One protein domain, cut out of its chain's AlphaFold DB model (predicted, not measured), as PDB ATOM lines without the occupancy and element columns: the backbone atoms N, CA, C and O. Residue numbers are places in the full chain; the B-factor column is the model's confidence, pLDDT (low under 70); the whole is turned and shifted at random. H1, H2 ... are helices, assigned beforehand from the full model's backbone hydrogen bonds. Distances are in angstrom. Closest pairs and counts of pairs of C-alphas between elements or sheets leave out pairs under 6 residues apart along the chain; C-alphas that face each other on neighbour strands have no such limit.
ATOM      1  N   GLU A  10     648.862 642.247 764.730       93.94
ATOM      2  CA  GLU A  10     649.134 642.619 766.127       93.94
ATOM      3  C   GLU A  10     648.366 643.874 766.533       93.94
ATOM      4  O   GLU A  10     647.727 643.898 767.584       93.94
ATOM      5  N   VAL A  11     648.388 644.911 765.689       94.81
ATOM      6  CA  VAL A  11     647.642 646.156 765.929       94.81
ATOM      7  C   VAL A  11     646.148 645.861 765.966       94.81
ATOM      8  O   VAL A  11     645.466 646.261 766.907       94.81
ATOM      9  N   ARG A  12     645.642 645.082 765.002       94.31
ATOM     10  CA  ARG A  12     644.223 644.703 764.957       94.31
ATOM     11  C   ARG A  12     643.812 643.892 766.194       94.31
ATOM     12  O   ARG A  12     642.744 644.138 766.749       94.31
ATOM     13  N   CYS A  13     644.668 642.983 766.665       95.00
ATOM     14  CA  CYS A  13     644.441 642.220 767.895       95.00
ATOM     15  C   CYS A  13     644.412 643.123 769.136       95.00
ATOM     16  O   CYS A  13     643.525 642.980 769.976       95.00
ATOM     17  N   LYS A  14     645.333 644.092 769.233       94.69
ATOM     18  CA  LYS A  14     645.332 645.096 770.310       94.69
ATOM     19  C   LYS A  14     644.050 645.928 770.302       94.69
ATOM     20  O   LYS A  14     643.470 646.114 771.365       94.69
ATOM     21  N   CYS A  15     643.577 646.361 769.131       94.44
ATOM     22  CA  CYS A  15     642.308 647.086 769.004       94.44
ATOM     23  C   CYS A  15     641.108 646.249 769.475       94.44
ATOM     24  O   CYS A  15     640.239 646.767 770.176       94.44
ATOM     25  N   PHE A  16     641.067 644.952 769.145       92.88
ATOM     26  CA  PHE A  16     640.024 644.064 769.668       92.88
ATOM     27  C   PHE A  16     640.086 643.951 771.191       92.88
ATOM     28  O   PHE A  16     639.056 644.060 771.849       92.88
ATOM     29  N   ASN A  17     641.283 643.799 771.758       94.81
ATOM     30  CA  ASN A  17     641.458 643.726 773.207       94.81
ATOM     31  C   ASN A  17     641.108 645.036 773.919       94.81
ATOM     32  O   ASN A  17     640.518 644.989 774.992       94.81
ATOM     33  N   SER A  18     641.397 646.198 773.326       93.12
ATOM     34  CA  SER A  18     641.000 647.490 773.906       93.12
ATOM     35  C   SER A  18     639.487 647.714 773.921       93.12
ATOM     36  O   SER A  18     639.011 648.524 774.707       93.12
ATOM     37  N   ALA A  19     638.741 647.017 773.060       92.44
ATOM     38  CA  ALA A  19     637.286 647.107 772.997       92.44
ATOM     39  C   ALA A  19     636.570 646.119 773.941       92.44
ATOM     40  O   ALA A  19     635.357 646.225 774.109       92.44
ATOM     41  N   LEU A  20     637.282 645.158 774.545       89.75
ATOM     42  CA  LEU A  20     636.679 644.185 775.458       89.75
ATOM     43  C   LEU A  20     636.427 644.805 776.846       89.75
ATOM     44  O   LEU A  20     637.362 645.320 777.467       89.75
ATOM     45  N   PRO A  21     635.188 644.740 777.368       85.44
ATOM     46  CA  PRO A  21     634.879 645.221 778.706       85.44
ATOM     47  C   PRO A  21     635.379 644.228 779.758       85.44
ATOM     48  O   PRO A  21     635.005 643.058 779.754       85.44
ATOM     49  N   GLY A  22     636.193 644.712 780.696       77.38
ATOM     50  CA  GLY A  22     636.782 643.874 781.739       77.38
ATOM     51  C   GLY A  22     637.865 642.939 781.188       77.38
ATOM     52  O   GLY A  22     637.715 642.283 780.165       77.38
ATOM     53  N   ARG A  23     639.000 642.848 781.882       77.38
ATOM     54  CA  ARG A  23     640.168 642.052 781.452       77.38
ATOM     55  C   ARG A  23     639.994 640.541 781.691       77.38
ATOM     56  O   ARG A  23     640.942 639.866 782.072       77.38
ATOM     57  N   GLN A  24     638.771 640.032 781.550       88.44
ATOM     58  CA  GLN A  24     638.422 638.626 781.797       88.44
ATOM     59  C   GLN A  24     638.720 637.744 780.582       88.44
ATOM     60  O   GLN A  24     639.045 636.570 780.731       88.44
ATOM     61  N   PHE A  25     638.638 638.325 779.386       89.62
ATOM     62  CA  PHE A  25     638.933 637.656 778.128       89.62
ATOM     63  C   PHE A  25     639.947 638.468 777.335       89.62
ATOM     64  O   PHE A  25     639.981 639.696 777.412       89.62
ATOM     65  N   GLU A  26     640.744 637.771 776.533       93.69
ATOM     66  CA  GLU A  26     641.639 638.393 775.570       93.69
ATOM     67  C   GLU A  26     641.661 637.611 774.259       93.69
ATOM     68  O   GLU A  26     641.633 636.380 774.212       93.69
ATOM     69  N   TRP A  27     641.747 638.353 773.168       94.56
ATOM     70  CA  TRP A  27     642.111 637.853 771.862       94.56
ATOM     71  C   TRP A  27     643.617 637.633 771.796       94.56
ATOM     72  O   TRP A  27     644.412 638.496 772.175       94.56
ATOM     73  N   ARG A  28     643.999 636.486 771.236       95.50
ATOM     74  CA  ARG A  28     645.380 636.139 770.900       95.50
ATOM     75  C   ARG A  28     645.457 635.739 769.431       95.50
ATOM     76  O   ARG A  28     644.540 635.111 768.899       95.50
ATOM     77  N   ILE A  29     646.563 636.079 768.774       96.06
ATOM     78  CA  ILE A  29     646.845 635.614 767.413       96.06
ATOM     79  C   ILE A  29     647.349 634.176 767.506       96.06
ATOM     80  O   ILE A  29     648.451 633.940 767.986       96.06
ATOM     81  N   LEU A  30     646.546 633.220 767.036       95.44
ATOM     82  CA  LEU A  30     646.937 631.806 767.009       95.44
ATOM     83  C   LEU A  30     647.672 631.424 765.718       95.44
ATOM     84  O   LEU A  30     648.561 630.578 765.739       95.44
ATOM     85  N   LYS A  31     647.298 632.035 764.587       95.81
ATOM     86  CA  LYS A  31     647.889 631.800 763.263       95.81
ATOM     87  C   LYS A  31     647.981 633.110 762.485       95.81
ATOM     88  O   LYS A  31     647.020 633.876 762.439       95.81
ATOM     89  N   SER A  32     649.123 633.350 761.855       95.94
ATOM     90  CA  SER A  32     649.314 634.365 760.817       95.94
ATOM     91  C   SER A  32     650.554 634.004 759.998       95.94
ATOM     92  O   SER A  32     651.389 633.231 760.468       95.94
ATOM     93  N   THR A  33     650.704 634.557 758.793       94.19
ATOM     94  CA  THR A  33     651.943 634.371 758.020       94.19
ATOM     95  C   THR A  33     653.153 634.912 758.783       94.19
ATOM     96  O   THR A  33     654.170 634.239 758.839       94.19
ATOM     97  N   PHE A  34     653.011 636.049 759.476       91.31
ATOM     98  CA  PHE A  34     654.064 636.643 760.308       91.31
ATOM     99  C   PHE A  34     654.496 635.740 761.471       91.31
ATOM    100  O   PHE A  34     655.689 635.538 761.670       91.31
ATOM    101  N   VAL A  35     653.541 635.146 762.200       90.88
ATOM    102  CA  VAL A  35     653.822 634.191 763.292       90.88
ATOM    103  C   VAL A  35     654.541 632.941 762.771       90.88
ATOM    104  O   VAL A  35     655.329 632.343 763.493       90.88
ATOM    105  N   GLU A  36     654.304 632.559 761.514       93.06
ATOM    106  CA  GLU A  36     654.985 631.439 760.855       93.06
ATOM    107  C   GLU A  36     656.279 631.843 760.117       93.06
ATOM    108  O   GLU A  36     656.876 631.001 759.451       93.06
ATOM    109  N   GLY A  37     656.716 633.107 760.194       93.25
ATOM    110  CA  GLY A  37     657.904 633.598 759.478       93.25
ATOM    111  C   GLY A  37     657.759 633.623 757.949       93.25
ATOM    112  O   GLY A  37     658.755 633.658 757.230       93.25
ATOM    113  N   LEU A  38     656.527 633.584 757.439       92.44
ATOM    114  CA  LEU A  38     656.203 633.596 756.014       92.44
ATOM    115  C   LEU A  38     655.954 635.026 755.509       92.44
ATOM    116  O   LEU A  38     655.411 635.857 756.249       92.44
ATOM    117  N   PRO A  39     656.269 635.320 754.232       93.31
ATOM    118  CA  PRO A  39     655.945 636.611 753.641       93.31
ATOM    119  C   PRO A  39     654.423 636.835 753.593       93.31
ATOM    120  O   PRO A  39     653.643 635.874 753.559       93.31
ATOM    121  N   PRO A  40     653.967 638.100 753.571       93.56
ATOM    122  CA  PRO A  40     652.569 638.404 753.297       93.56
ATOM    123  C   PRO A  40     652.176 637.923 751.894       93.56
ATOM    124  O   PRO A  40     653.010 637.831 750.993       93.56
ATOM    125  N   PHE A  41     650.886 637.650 751.692       95.19
ATOM    126  CA  PHE A  41     650.386 637.305 750.363       95.19
ATOM    127  C   PHE A  41     650.557 638.470 749.369       95.19
ATOM    128  O   PHE A  41     650.474 639.630 749.785       95.19
ATOM    129  N   PRO A  42     650.725 638.182 748.060       94.88
ATOM    130  CA  PRO A  42     651.050 639.196 747.051       94.88
ATOM    131  C   PRO A  42     650.037 640.340 746.940       94.88
ATOM    132  O   PRO A  42     650.394 641.469 746.616       94.88
ATOM    133  N   SER A  43     648.756 640.063 747.200       96.06
ATOM    134  CA  SER A  43     647.695 641.066 747.144       96.06
ATOM    135  C   SER A  43     646.583 640.791 748.150       96.06
ATOM    136  O   SER A  43     646.451 639.692 748.700       96.06
ATOM    137  N   SER A  44     645.728 641.796 748.354       95.81
ATOM    138  CA  SER A  44     644.506 641.653 749.147       95.81
ATOM    139  C   SER A  44     643.569 640.583 748.585       95.81
ATOM    140  O   SER A  44     642.912 639.913 749.371       95.81
ATOM    141  N   HIS A  45     643.534 640.368 747.266       97.31
ATOM    142  CA  HIS A  45     642.705 639.327 746.651       97.31
ATOM    143  C   HIS A  45     643.154 637.918 747.051       97.31
ATOM    144  O   HIS A  45     642.320 637.102 747.436       97.31
ATOM    145  N   HIS A  46     644.468 637.665 747.076       97.69
ATOM    146  CA  HIS A  46     645.012 636.390 747.555       97.69
ATOM    147  C   HIS A  46     644.651 636.173 749.030       97.69
ATOM    148  O   HIS A  46     644.094 635.140 749.402       97.69
ATOM    149  N   ALA A  47     644.904 637.179 749.876       97.06
ATOM    150  CA  ALA A  47     644.590 637.103 751.301       97.06
ATOM    151  C   ALA A  47     643.086 636.888 751.557       97.06
ATOM    152  O   ALA A  47     642.711 636.070 752.398       97.06
ATOM    153  N   LYS A  48     642.228 637.576 750.795       97.00
ATOM    154  CA  LYS A  48     640.768 637.456 750.874       97.00
ATOM    155  C   LYS A  48     640.278 636.085 750.409       97.00
ATOM    156  O   LYS A  48     639.393 635.529 751.049       97.00
ATOM    157  N   SER A  49     640.871 635.504 749.364       97.94
ATOM    158  CA  SER A  49     640.567 634.128 748.942       97.94
ATOM    159  C   SER A  49     640.876 633.116 750.054       97.94
ATOM    160  O   SER A  49     640.052 632.250 750.358       97.94
ATOM    161  N   GLY A  50     642.012 633.281 750.739       97.50
ATOM    162  CA  GLY A  50     642.353 632.468 751.908       97.50
ATOM    163  C   GLY A  50     641.369 632.627 753.070       97.50
ATOM    164  O   GLY A  50     640.895 631.627 753.611       97.50
ATOM    165  N   GLU A  51     641.025 633.868 753.426       96.94
ATOM    166  CA  GLU A  51     640.021 634.185 754.455       96.94
ATOM    167  C   GLU A  51     638.662 633.550 754.131       96.94
ATOM    168  O   GLU A  51     638.077 632.871 754.977       96.94
ATOM    169  N   GLN A  52     638.183 633.706 752.895       96.56
ATOM    170  CA  GLN A  52     636.909 633.148 752.444       96.56
ATOM    171  C   GLN A  52     636.889 631.620 752.524       96.56
ATOM    172  O   GLN A  52     635.897 631.049 752.977       96.56
ATOM    173  N   GLU A  53     637.973 630.942 752.141       97.50
ATOM    174  CA  GLU A  53     638.020 629.481 752.209       97.50
ATOM    175  C   GLU A  53     638.091 628.959 753.654       97.50
ATOM    176  O   GLU A  53     637.502 627.918 753.966       97.50
ATOM    177  N   MET A  54     638.751 629.692 754.559       97.50
ATOM    178  CA  MET A  54     638.720 629.407 755.999       97.50
ATOM    179  C   MET A  54     637.307 629.558 756.567       97.50
ATOM    180  O   MET A  54     636.810 628.643 757.224       97.50
ATOM    181  N   VAL A  55     636.645 630.681 756.284       96.00
ATOM    182  CA  VAL A  55     635.269 630.964 756.720       96.00
ATOM    183  C   VAL A  55     634.305 629.907 756.174       96.00
ATOM    184  O   VAL A  55     633.537 629.317 756.932       96.00
ATOM    185  N   ARG A  56     634.400 629.572 754.882       95.50
ATOM    186  CA  ARG A  56     633.587 628.529 754.238       95.50
ATOM    187  C   ARG A  56     633.795 627.151 754.862       95.50
ATOM    188  O   ARG A  56     632.836 626.391 754.985       95.50
ATOM    189  N   PHE A  57     635.031 626.799 755.218       97.06
ATOM    190  CA  PHE A  57     635.321 625.550 755.921       97.06
ATOM    191  C   PHE A  57     634.662 625.519 757.297       97.06
ATOM    192  O   PHE A  57     633.977 624.551 757.619       97.06
ATOM    193  N   LEU A  58     634.853 626.581 758.081       95.88
ATOM    194  CA  LEU A  58     634.368 626.658 759.454       95.88
ATOM    195  C   LEU A  58     632.843 626.686 759.503       95.88
ATOM    196  O   LEU A  58     632.280 625.932 760.277       95.88
ATOM    197  N   HIS A  59     632.159 627.396 758.605       94.62
ATOM    198  CA  HIS A  59     630.695 627.319 758.514       94.62
ATOM    199  C   HIS A  59     630.156 625.905 758.261       94.62
ATOM    200  O   HIS A  59     629.016 625.618 758.607       94.62
ATOM    201  N   LYS A  60     630.940 625.029 757.621       93.75
ATOM    202  CA  LYS A  60     630.528 623.650 757.327       93.75
ATOM    203  C   LYS A  60     630.885 622.655 758.428       93.75
ATOM    204  O   LYS A  60     630.398 621.527 758.375       93.75
ATOM    205  N   LYS A  61     631.828 622.996 759.306       94.12
ATOM    206  CA  LYS A  61     632.489 622.031 760.198       94.12
ATOM    207  C   LYS A  61     632.506 622.444 761.664       94.12
ATOM    208  O   LYS A  61     632.640 621.567 762.496       94.12
ATOM    209  N   ALA A  62     632.348 623.725 761.954       93.44
ATOM    210  CA  ALA A  62     632.336 624.302 763.286       93.44
ATOM    211  C   ALA A  62     631.030 625.077 763.513       93.44
ATOM    212  O   ALA A  62     630.333 625.436 762.557       93.44
ATOM    213  N   ASP A  63     630.725 625.385 764.771       91.38
ATOM    214  CA  ASP A  63     629.513 626.127 765.103       91.38
ATOM    215  C   ASP A  63     629.733 627.619 764.850       91.38
ATOM    216  O   ASP A  63     630.631 628.254 765.413       91.38
ATOM    217  N   SER A  64     628.922 628.197 763.964       91.50
ATOM    218  CA  SER A  64     628.979 629.629 763.686       91.50
ATOM    219  C   SER A  64     628.336 630.417 764.822       91.50
ATOM    220  O   SER A  64     627.191 630.176 765.189       91.50
ATOM    221  N   MET A  65     629.058 631.422 765.310       90.00
ATOM    222  CA  MET A  65     628.557 632.421 766.258       90.00
ATOM    223  C   MET A  65     628.096 633.703 765.536       90.00
ATOM    224  O   MET A  65     627.904 634.739 766.168       90.00
ATOM    225  N   GLY A  66     627.944 633.641 764.207       82.81
ATOM    226  CA  GLY A  66     627.619 634.772 763.340       82.81
ATOM    227  C   GLY A  66     628.844 635.384 762.652       82.81
ATOM    228  O   GLY A  66     629.910 635.552 763.246       82.81
ATOM    229  N   GLY A  67     628.684 635.730 761.371       82.81
ATOM    230  CA  GLY A  67     629.730 636.348 760.554       82.81
ATOM    231  C   GLY A  67     631.026 635.531 760.527       82.81
ATOM    232  O   GLY A  67     631.064 634.415 760.028       82.81
ATOM    233  N   GLU A  68     632.093 636.112 761.069       85.12
ATOM    234  CA  GLU A  68     633.463 635.579 761.068       85.12
ATOM    235  C   GLU A  68     633.895 634.960 762.414       85.12
ATOM    236  O   GLU A  68     635.090 634.736 762.641       85.12
ATOM    237  N   PHE A  69     632.934 634.686 763.305       91.25
ATOM    238  CA  PHE A  69     633.141 634.106 764.632       91.25
ATOM    239  C   PHE A  69     632.633 632.661 764.697       91.25
ATOM    240  O   PHE A  69     631.535 632.350 764.231       91.25
ATOM    241  N   PHE A  70     633.426 631.778 765.307       94.50
ATOM    242  CA  PHE A  70     633.154 630.338 765.357       94.50
ATOM    243  C   PHE A  70     633.540 629.737 766.708       94.50
ATOM    244  O   PHE A  70     634.581 630.108 767.264       94.50
ATOM    245  N   LEU A  71     632.765 628.781 767.211       94.81
ATOM    246  CA  LEU A  71     633.194 627.868 768.268       94.81
ATOM    247  C   LEU A  71     633.873 626.667 767.599       94.81
ATOM    248  O   LEU A  71     633.259 625.953 766.815       94.81
ATOM    249  N   ALA A  72     635.171 626.509 767.837       94.38
ATOM    250  CA  ALA A  72     636.020 625.574 767.111       94.38
ATOM    251  C   ALA A  72     637.202 625.152 767.986       94.38
ATOM    252  O   ALA A  72     637.702 625.963 768.769       94.38
ATOM    253  N   ASP A  73     637.650 623.910 767.815       95.38
ATOM    254  CA  ASP A  73     638.847 623.365 768.460       95.38
ATOM    255  C   ASP A  73     640.117 623.551 767.598       95.38
ATOM    256  O   ASP A  73     640.101 624.144 766.510       95.38
ATOM    257  N   ASP A  74     641.238 623.023 768.090       95.62
ATOM    258  CA  ASP A  74     642.539 623.114 767.426       95.62
ATOM    259  C   ASP A  74     642.599 622.359 766.087       95.62
ATOM    260  O   ASP A  74     643.336 622.766 765.180       95.62
ATOM    261  N   ASP A  75     641.832 621.280 765.914       96.62
ATOM    262  CA  ASP A  75     641.790 620.538 764.652       96.62
ATOM    263  C   ASP A  75     641.076 621.361 763.572       96.62
ATOM    264  O   ASP A  75     641.606 621.538 762.464       96.62
ATOM    265  N   HIS A  76     639.937 621.966 763.919       97.06
ATOM    266  CA  HIS A  76     639.240 622.916 763.054       97.06
ATOM    267  C   HIS A  76     640.143 624.092 762.671       97.06
ATOM    268  O   HIS A  76     640.234 624.431 761.486       97.06
ATOM    269  N   LEU A  77     640.852 624.676 763.643       95.88
ATOM    270  CA  LEU A  77     641.790 625.777 763.419       95.88
ATOM    271  C   LEU A  77     642.895 625.392 762.427       95.88
ATOM    272  O   LEU A  77     643.123 626.100 761.441       95.88
ATOM    273  N   ASN A  78     643.583 624.274 762.667       97.12
ATOM    274  CA  ASN A  78     644.710 623.850 761.838       97.12
ATOM    275  C   ASN A  78     644.264 623.473 760.415       97.12
ATOM    276  O   ASN A  78     644.925 623.851 759.439       97.12
ATOM    277  N   LYS A  79     643.120 622.790 760.268       97.88
ATOM    278  CA  LYS A  79     642.545 622.454 758.954       97.88
ATOM    279  C   LYS A  79     642.099 623.698 758.196       97.88
ATOM    280  O   LYS A  79     642.440 623.828 757.018       97.88
ATOM    281  N   ALA A  80     641.392 624.620 758.853       97.62
ATOM    282  CA  ALA A  80     640.995 625.890 758.250       97.62
ATOM    283  C   ALA A  80     642.230 626.641 757.746       97.62
ATOM    284  O   ALA A  80     642.303 626.975 756.565       97.62
ATOM    285  N   TRP A  81     643.239 626.815 758.603       97.62
ATOM    286  CA  TRP A  81     644.469 627.528 758.269       97.62
ATOM    287  C   TRP A  81     645.214 626.919 757.075       97.62
ATOM    288  O   TRP A  81     645.587 627.636 756.143       97.62
ATOM    289  N   LYS A  82     645.377 625.589 757.043       97.94
ATOM    290  CA  LYS A  82     646.000 624.888 755.906       97.94
ATOM    291  C   LYS A  82     645.241 625.137 754.600       97.94
ATOM    292  O   LYS A  82     645.864 625.402 753.570       97.94
ATOM    293  N   ARG A  83     643.906 625.066 754.635       98.12
ATOM    294  CA  ARG A  83     643.048 625.301 753.461       98.12
ATOM    295  C   ARG A  83     643.117 626.760 753.007       98.12
ATOM    296  O   ARG A  83     643.299 626.997 751.818       98.12
ATOM    297  N   GLY A  84     643.074 627.708 753.943       97.62
ATOM    298  CA  GLY A  84     643.206 629.141 753.675       97.62
ATOM    299  C   GLY A  84     644.526 629.498 753.003       97.62
ATOM    300  O   GLY A  84     644.519 630.122 751.944       97.62
ATOM    301  N   LYS A  85     645.657 629.030 753.549       97.38
ATOM    302  CA  LYS A  85     646.968 629.230 752.910       97.38
ATOM    303  C   LYS A  85     647.009 628.642 751.503       97.38
ATOM    304  O   LYS A  85     647.455 629.315 750.583       97.38
ATOM    305  N   SER A  86     646.503 627.419 751.314       97.38
ATOM    306  CA  SER A  86     646.483 626.809 749.981       97.38
ATOM    307  C   SER A  86     645.608 627.574 748.989       97.38
ATOM    308  O   SER A  86     645.975 627.616 747.820       97.38
ATOM    309  N   ALA A  87     644.464 628.116 749.410       97.88
ATOM    310  CA  ALA A  87     643.592 628.903 748.542       97.88
ATOM    311  C   ALA A  87     644.253 630.236 748.170       97.88
ATOM    312  O   ALA A  87     644.342 630.563 746.993       97.88
ATOM    313  N   ALA A  88     644.816 630.938 749.155       97.44
ATOM    314  CA  ALA A  88     645.527 632.190 748.930       97.44
ATOM    315  C   ALA A  88     646.747 632.029 748.010       97.44
ATOM    316  O   ALA A  88     646.973 632.873 747.151       97.44
ATOM    317  N   SER A  89     647.521 630.946 748.153       95.31
ATOM    318  CA  SER A  89     648.685 630.672 747.296       95.31
ATOM    319  C   SER A  89     648.327 630.250 745.870       95.31
ATOM    320  O   SER A  89     649.154 630.407 744.982       95.31
ATOM    321  N   LYS A  90     647.133 629.686 745.656       95.62
ATOM    322  CA  LYS A  90     646.642 629.240 744.340       95.62
ATOM    323  C   LYS A  90     645.678 630.240 743.706       95.62
ATOM    324  O   LYS A  90     645.006 629.900 742.739       95.62
ATOM    325  N   PHE A  91     645.529 631.422 744.299       94.88
ATOM    326  CA  PHE A  91     644.616 632.420 743.777       94.88
ATOM    327  C   PHE A  91     645.167 632.955 742.455       94.88
ATOM    328  O   PHE A  91     646.126 633.722 742.433       94.88
TER     329      PHE A  91
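AT A GLANCE: This is residues 10 to 91 of the 93 residues of an uncharacterized protein of Sphingorhabdus sp (UniProt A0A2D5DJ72). Two helices, H2 and H3, fold back on each other as a helical hairpin that makes the main body, while the short helix H1 is set off from both and reaches the rest through a long link. That link, residues 19 to 43, turns back after H1 at the far end of the domain, where residues 19 to 24 stick out, and then runs past H1 to the hairpin. The printed part has 82 residues with three named helices, in the order H1, H2, H3 along the chain, and no named strand; the class is all helix, with 43 of the 82 residues in the named helices. The whole is compact, with a radius of gyration of the C-alphas of 13.6 A, and its C-alphas span 41 by 28 by 20 A along the three main axes.

IN THESE COORDINATES: The printed part begins with H1, residues 10 to 18, which measures 12.3 A from first to last C-alpha and starts with C-alpha 10 at (649.134, 642.619, 766.127). Residues 19 to 43 hold no named element. H2, the longest helix with 18 residues, is residues 44 to 61; it measures 25.5 A and starts with C-alpha 44 at (644.506, 641.653, 749.147). Residues 62 to 73 follow, again with no named element. H3, residues 74 to 89, measures 22.4 A and ends with C-alpha 89 at (648.685, 630.672, 747.296).

HOW THE PARTS SIT: H1 is apart from H2 and from H3. H2 and H3 touch, with 29 pairs of C-alphas within 8 A. Their closest C-alphas are those of Gly 50 and Gly 84, 3.9 A apart, and their centres are 8.5 A apart. Their lines stand at a shallow tilt of 34 degrees, only just short of steep. They run opposite ways and form a helical hairpin. In the link between them, residues 63 to 64 pair with residues 70 to 71, antiparallel, in stretches too short to be named strands. In H1 and H3 every O i to N i+4 pair is within hydrogen-bond range; in H2 13 of 14 are.

THE WHOLE: The two C-alphas farthest apart are those of Gly 22 and Lys 90, at 41.4 A. The first and last printed C-alphas, those of Glu 10 and Phe 91, are 25.0 A apart. The printed part has no cut. Both links are long: 25 residues between H1 and H2, and 12 between H2 and H3. Residues 19 to 24 stand free. The mean pLDDT of the printed part is 94.0, and no printed residue is under 70.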